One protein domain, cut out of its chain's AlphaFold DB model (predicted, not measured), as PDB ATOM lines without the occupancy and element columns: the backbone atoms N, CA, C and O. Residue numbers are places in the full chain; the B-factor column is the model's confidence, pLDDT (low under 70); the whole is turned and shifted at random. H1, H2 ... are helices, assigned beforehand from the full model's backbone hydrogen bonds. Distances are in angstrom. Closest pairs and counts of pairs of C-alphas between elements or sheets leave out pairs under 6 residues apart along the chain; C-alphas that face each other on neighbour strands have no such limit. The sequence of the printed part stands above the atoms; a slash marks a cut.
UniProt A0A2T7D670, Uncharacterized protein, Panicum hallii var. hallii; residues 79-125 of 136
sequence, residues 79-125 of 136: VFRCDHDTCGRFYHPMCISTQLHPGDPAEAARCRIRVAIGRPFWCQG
ATOM      1  N   VAL A  79      29.590  47.015   2.244       68.94
ATOM      2  CA  VAL A  79      30.227  45.914   1.530       68.94
ATOM      3  C   VAL A  79      31.487  45.556   2.296       68.94
ATOM      4  O   VAL A  79      32.287  46.417   2.647       68.94
ATOM      5  N   PHE A  80      31.653  44.277   2.592       79.44
ATOM      6  CA  PHE A  80      32.788  43.798   3.361       79.44
ATOM      7  C   PHE A  80      33.772  43.123   2.422       79.44
ATOM      8  O   PHE A  80      33.376  42.432   1.478       79.44
ATOM      9  N   ARG A  81      35.058  43.358   2.665       82.81
ATOM     10  CA  ARG A  81      36.130  42.751   1.884       82.81
ATOM     11  C   ARG A  81      36.302  41.295   2.310       82.81
ATOM     12  O   ARG A  81      36.274  41.001   3.502       82.81
ATOM     13  N   CYS A  82      36.510  40.404   1.348       86.62
ATOM     14  CA  CYS A  82      36.988  39.055   1.628       86.62
ATOM     15  C   CYS A  82      38.306  39.128   2.417       86.62
ATOM     16  O   CYS A  82      39.208  39.886   2.052       86.62
ATOM     17  N   ASP A  83      38.417  38.324   3.471       88.62
ATOM     18  CA  ASP A  83      39.571  38.323   4.377       88.62
ATOM     19  C   ASP A  83      40.755  37.495   3.844       88.62
ATOM     20  O   ASP A  83      41.802  37.417   4.469       88.62
ATOM     21  N   HIS A  84      40.614  36.871   2.670       83.62
ATOM     22  CA  HIS A  84      41.724  36.175   2.023       83.62
ATOM     23  C   HIS A  84      42.720  37.181   1.422       83.62
ATOM     24  O   HIS A  84      42.341  37.991   0.570       83.62
ATOM     25  N   ASP A  85      43.999  37.066   1.793       79.81
ATOM     26  CA  ASP A  85      45.083  38.019   1.485       79.81
ATOM     27  C   ASP A  85      45.197  38.430   0.007       79.81
ATOM     28  O   ASP A  85      45.577  39.554  -0.308       79.81
ATOM     29  N   THR A  86      44.872  37.524  -0.918       80.94
ATOM     30  CA  THR A  86      44.977  37.752  -2.373       80.94
ATOM     31  C   THR A  86      43.645  38.043  -3.077       80.94
ATOM     32  O   THR A  86      43.617  38.112  -4.304       80.94
ATOM     33  N   CYS A  87      42.531  38.178  -2.348       82.31
ATOM     34  CA  CYS A  87      41.199  38.275  -2.957       82.31
ATOM     35  C   CYS A  87      40.779  39.713  -3.286       82.31
ATOM     36  O   CYS A  87      40.430  40.003  -4.427       82.31
ATOM     37  N   GLY A  88      40.775  40.614  -2.298       77.62
ATOM     38  CA  GLY A  88      40.431  42.032  -2.491       77.62
ATOM     39  C   GLY A  88      38.973  42.344  -2.878       77.62
ATOM     40  O   GLY A  88      38.632  43.514  -3.008       77.62
ATOM     41  N   ARG A  89      38.104  41.338  -3.042       80.06
ATOM     42  CA  ARG A  89      36.705  41.501  -3.479       80.06
ATOM     43  C   ARG A  89      35.770  41.947  -2.359       80.06
ATOM     44  O   ARG A  89      35.961  41.552  -1.207       80.06
ATOM     45  N   PHE A  90      34.724  42.689  -2.722       81.12
ATOM     46  CA  PHE A  90      33.733  43.251  -1.804       81.12
ATOM     47  C   PHE A  90      32.352  42.618  -1.991       81.12
ATOM     48  O   PHE A  90      31.902  42.362  -3.109       81.12
ATOM     49  N   TYR A  91      31.661  42.380  -0.877       80.62
ATOM     50  CA  TYR A  91      30.369  41.704  -0.877       80.62
ATOM     51  C   TYR A  91      29.387  42.330   0.108       80.62
ATOM     52  O   TYR A  91      29.743  42.638   1.244       80.62
ATOM     53  N   HIS A  92      28.111  42.411  -0.278       80.62
ATOM     54  CA  HIS A  92      27.044  42.635   0.696       80.62
ATOM     55  C   HIS A  92      26.928  41.426   1.641       80.62
ATOM     56  O   HIS A  92      26.962  40.291   1.148       80.62
ATOM     57  N   PRO A  93      26.663  41.624   2.948       81.50
ATOM     58  CA  PRO A  93      26.471  40.542   3.913       81.50
ATOM     59  C   PRO A  93      25.447  39.506   3.458       81.50
ATOM     60  O   PRO A  93      25.654  38.311   3.631       81.50
ATOM     61  N   MET A  94      24.347  39.942   2.838       78.44
ATOM     62  CA  MET A  94      23.341  39.022   2.307       78.44
ATOM     63  C   MET A  94      23.880  38.214   1.121       78.44
ATOM     64  O   MET A  94      23.754  36.994   1.113       78.44
ATOM     65  N   CYS A  95      24.526  38.875   0.159       84.25
ATOM     66  CA  CYS A  95      25.031  38.235  -1.052       84.25
ATOM     67  C   CYS A  95      26.081  37.169  -0.748       84.25
ATOM     68  O   CYS A  95      25.977  36.053  -1.257       84.25
ATOM     69  N   ILE A  96      27.052  37.487   0.112       86.56
ATOM     70  CA  ILE A  96      28.077  36.515   0.483       86.56
ATOM     71  C   ILE A  96      27.501  35.356   1.292       86.56
ATOM     72  O   ILE A  96      27.915  34.218   1.114       86.56
ATOM     73  N   SER A  97      26.510  35.612   2.143       86.50
ATOM     74  CA  SER A  97      25.925  34.565   2.981       86.50
ATOM     75  C   SER A  97      25.132  33.549   2.179       86.50
ATOM     76  O   SER A  97      25.269  32.352   2.411       86.50
ATOM     77  N   THR A  98      24.345  34.009   1.205       84.75
ATOM     78  CA  THR A  98      23.648  33.122   0.267       84.75
ATOM     79  C   THR A  98      24.639  32.352  -0.602       84.75
ATOM     80  O   THR A  98      24.418  31.181  -0.882       84.75
ATOM     81  N   GLN A  99      25.755  32.975  -0.990       85.88
ATOM     82  CA  GLN A  99      26.809  32.299  -1.744       85.88
ATOM     83  C   GLN A  99      27.535  31.228  -0.913       85.88
ATOM     84  O   GLN A  99      27.871  30.173  -1.443       85.88
ATOM     85  N   LEU A 100      27.786  31.482   0.373       88.06
ATOM     86  CA  LEU A 100      28.451  30.531   1.269       88.06
ATOM     87  C   LEU A 100      27.529  29.391   1.713       88.06
ATOM     88  O   LEU A 100      28.013  28.287   1.961       88.06
ATOM     89  N   HIS A 101      26.223  29.647   1.802       89.69
ATOM     90  CA  HIS A 101      25.232  28.713   2.338       89.69
ATOM     91  C   HIS A 101      23.978  28.609   1.436       89.69
ATOM     92  O   HIS A 101      22.870  28.895   1.890       89.69
ATOM     93  N   PRO A 102      24.105  28.189   0.157       85.12
ATOM     94  CA  PRO A 102      23.000  28.214  -0.813       85.12
ATOM     95  C   PRO A 102      21.862  27.221  -0.518       85.12
ATOM     96  O   PRO A 102      20.773  27.368  -1.063       85.12
ATOM     97  N   GLY A 103      22.095  26.225   0.342       88.38
ATOM     98  CA  GLY A 103      21.098  25.231   0.765       88.38
ATOM     99  C   GLY A 103      20.703  25.320   2.238       88.38
ATOM    100  O   GLY A 103      19.938  24.482   2.705       88.38
ATOM    101  N   ASP A 104      21.218  26.308   2.973       92.12
ATOM    102  CA  ASP A 104      20.968  26.458   4.406       92.12
ATOM    103  C   ASP A 104      20.610  27.915   4.734       92.12
ATOM    104  O   ASP A 104      21.481  28.730   5.059       92.12
ATOM    105  N   PRO A 105      19.317  28.278   4.638       86.94
ATOM    106  CA  PRO A 105      18.856  29.630   4.935       86.94
ATOM    107  C   PRO A 105      19.136  30.060   6.380       86.94
ATOM    108  O   PRO A 105      19.310  31.254   6.638       86.94
ATOM    109  N   ALA A 106      19.181  29.112   7.324       90.31
ATOM    110  CA  ALA A 106      19.453  29.405   8.724       90.31
ATOM    111  C   ALA A 106      20.924  29.800   8.912       90.31
ATOM    112  O   ALA A 106      21.209  30.857   9.484       90.31
ATOM    113  N   GLU A 107      21.859  29.032   8.352       91.19
ATOM    114  CA  GLU A 107      23.278  29.393   8.359       91.19
ATOM    115  C   GLU A 107      23.571  30.629   7.510       91.19
ATOM    116  O   GLU A 107      24.364  31.473   7.930       91.19
ATOM    117  N   ALA A 108      22.880  30.831   6.385       84.06
ATOM    118  CA  ALA A 108      22.967  32.071   5.619       84.06
ATOM    119  C   ALA A 108      22.541  33.283   6.470       84.06
ATOM    120  O   ALA A 108      23.221  34.310   6.484       84.06
ATOM    121  N   ALA A 109      21.458  33.178   7.244       79.12
ATOM    122  CA  ALA A 109      21.033  34.250   8.141       79.12
ATOM    123  C   ALA A 109      22.068  34.524   9.250       79.12
ATOM    124  O   ALA A 109      22.373  35.688   9.529       79.12
ATOM    125  N   ARG A 110      22.656  33.475   9.843       89.00
ATOM    126  CA  ARG A 110      23.730  33.600  10.847       89.00
ATOM    127  C   ARG A 110      24.997  34.208  10.253       89.00
ATOM    128  O   ARG A 110      25.610  35.077  10.869       89.00
ATOM    129  N   CYS A 111      25.396  33.768   9.064       84.12
ATOM    130  CA  CYS A 111      26.532  34.298   8.318       84.12
ATOM    131  C   CYS A 111      26.327  35.784   8.005       84.12
ATOM    132  O   CYS A 111      27.211  36.590   8.285       84.12
ATOM    133  N   ARG A 112      25.115  36.177   7.593       85.50
ATOM    134  CA  ARG A 112      24.776  37.574   7.294       85.50
ATOM    135  C   ARG A 112      24.993  38.467   8.504       85.50
ATOM    136  O   ARG A 112      25.592  39.528   8.372       85.50
ATOM    137  N   ILE A 113      24.519  38.036   9.674       81.38
ATOM    138  CA  ILE A 113      24.700  38.779  10.927       81.38
ATOM    139  C   ILE A 113      26.188  38.867  11.275       81.38
ATOM    140  O   ILE A 113      26.665  39.956  11.572       81.38
ATOM    141  N   ARG A 114      26.933  37.755  11.187       87.06
ATOM    142  CA  ARG A 114      28.382  37.728  11.454       87.06
ATOM    143  C   ARG A 114      29.149  38.711  10.570       87.06
ATOM    144  O   ARG A 114      29.935  39.493  11.094       87.06
ATOM    145  N   VAL A 115      28.909  38.696   9.262       84.94
ATOM    146  CA  VAL A 115      29.579  39.602   8.317       84.94
ATOM    147  C   VAL A 115      29.177  41.054   8.575       84.94
ATOM    148  O   VAL A 115      30.040  41.917   8.584       84.94
ATOM    149  N   ALA A 116      27.900  41.326   8.864       80.62
ATOM    150  CA  ALA A 116      27.421  42.684   9.140       80.62
ATOM    151  C   ALA A 116      28.028  43.304  10.412       80.62
ATOM    152  O   ALA A 116      28.214  44.512  10.459       80.62
ATOM    153  N   ILE A 117      28.379  42.494  11.419       81.12
ATOM    154  CA  ILE A 117      29.138  42.954  12.599       81.12
ATOM    155  C   ILE A 117      30.662  42.938  12.370       81.12
ATOM    156  O   ILE A 117      31.433  43.041  13.325       81.12
ATOM    157  N   GLY A 118      31.091  42.725  11.123       80.12
ATOM    158  CA  GLY A 118      32.480  42.744  10.686       80.12
ATOM    159  C   GLY A 118      33.300  41.507  11.041       80.12
ATOM    160  O   GLY A 118      34.524  41.580  11.097       80.12
ATOM    161  N   ARG A 119      32.690  40.348  11.309       86.50
ATOM    162  CA  ARG A 119      33.474  39.104  11.423       86.50
ATOM    163  C   ARG A 119      34.109  38.763  10.067       86.50
ATOM    164  O   ARG A 119      33.433  38.909   9.046       86.50
ATOM    165  N   PRO A 120      35.365  38.279  10.057       86.25
ATOM    166  CA  PRO A 120      36.036  37.907   8.821       86.25
ATOM    167  C   PRO A 120      35.290  36.765   8.135       86.25
ATOM    168  O   PRO A 120      34.686  35.903   8.784       86.25
ATOM    169  N   PHE A 121      35.347  36.764   6.812       89.19
ATOM    170  CA  PHE A 121      34.795  35.711   5.974       89.19
ATOM    171  C   PHE A 121      35.676  35.535   4.742       89.19
ATOM    172  O   PHE A 121      36.317  36.480   4.274       89.19
ATOM    173  N   TRP A 122      35.664  34.330   4.181       90.25
ATOM    174  CA  TRP A 122      36.306  34.030   2.907       90.25
ATOM    175  C   TRP A 122      35.235  33.739   1.868       90.25
ATOM    176  O   TRP A 122      34.288  33.005   2.148       90.25
ATOM    177  N   CYS A 123      35.351  34.333   0.684       87.44
ATOM    178  CA  CYS A 123      34.419  34.059  -0.401       87.44
ATOM    179  C   CYS A 123      34.714  32.716  -1.081       87.44
ATOM    180  O   CYS A 123      35.811  32.184  -0.967       87.44
ATOM    181  N   GLN A 124      33.740  32.185  -1.822       82.56
ATOM    182  CA  GLN A 124      33.900  30.960  -2.627       82.56
ATOM    183  C   GLN A 124      34.596  31.226  -3.979       82.56
ATOM    184  O   GLN A 124      34.637  30.356  -4.845       82.56
ATOM    185  N   GLY A 125      35.069  32.455  -4.218       73.38
ATOM    186  CA  GLY A 125      35.729  32.829  -5.465       73.38
ATOM    187  C   GLY A 125      37.131  32.218  -5.601       73.38
ATOM    188  O   GLY A 125      37.732  31.818  -4.604       73.38
TER     189      GLY A 125
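What this domain is: This is residues 79 to 125 of the 136 residues of an uncharacterized protein of Panicum hallii var. hallii (UniProt A0A2T7D670). The longest helix, H2, packs across the shorter H1 to make one end of the domain, while residues 79 to 92 fold back on themselves as a loop at the other end. The closing residues 117 to 125 pass between the helices and the loop's tip. The printed part has 47 residues, with two named helices, H1 then H2, and no named strand; its class is all helix, though only 20 residues are in named elements. It is compact, with a radius of gyration of the C-alphas of 9.7 A, and spans 29 by 21 by 12 A.

Where its parts are: Find C-alpha 105 at (18.856, 29.630, 4.935); from there H2, residues 105 to 116, runs 16.2 A to C-alpha 116 at (27.421, 42.684, 9.140). H1, residues 93 to 100, begins at C-alpha 93, (26.471, 40.542, 3.913), and is 10.5 A long.

How they stand to each other: H2 and H1 touch; look at the C-alphas of Ala 108 and Ser 97, their closest, 4.7 A apart. They run opposite ways at a steep tilt of 48 degrees. In H1 and H2 every O i to N i+4 pair is within hydrogen-bond range. Residues 80 to 81 pair antiparallel with residues 90 to 91.

The domain as a whole: The C-alphas of Thr 86 and Ala 106, the two farthest apart, are 29.1 A from each other. The printed part has no cut, and the link from H1 to H2 is tight. In this model residue 79 alone has pLDDT under 70.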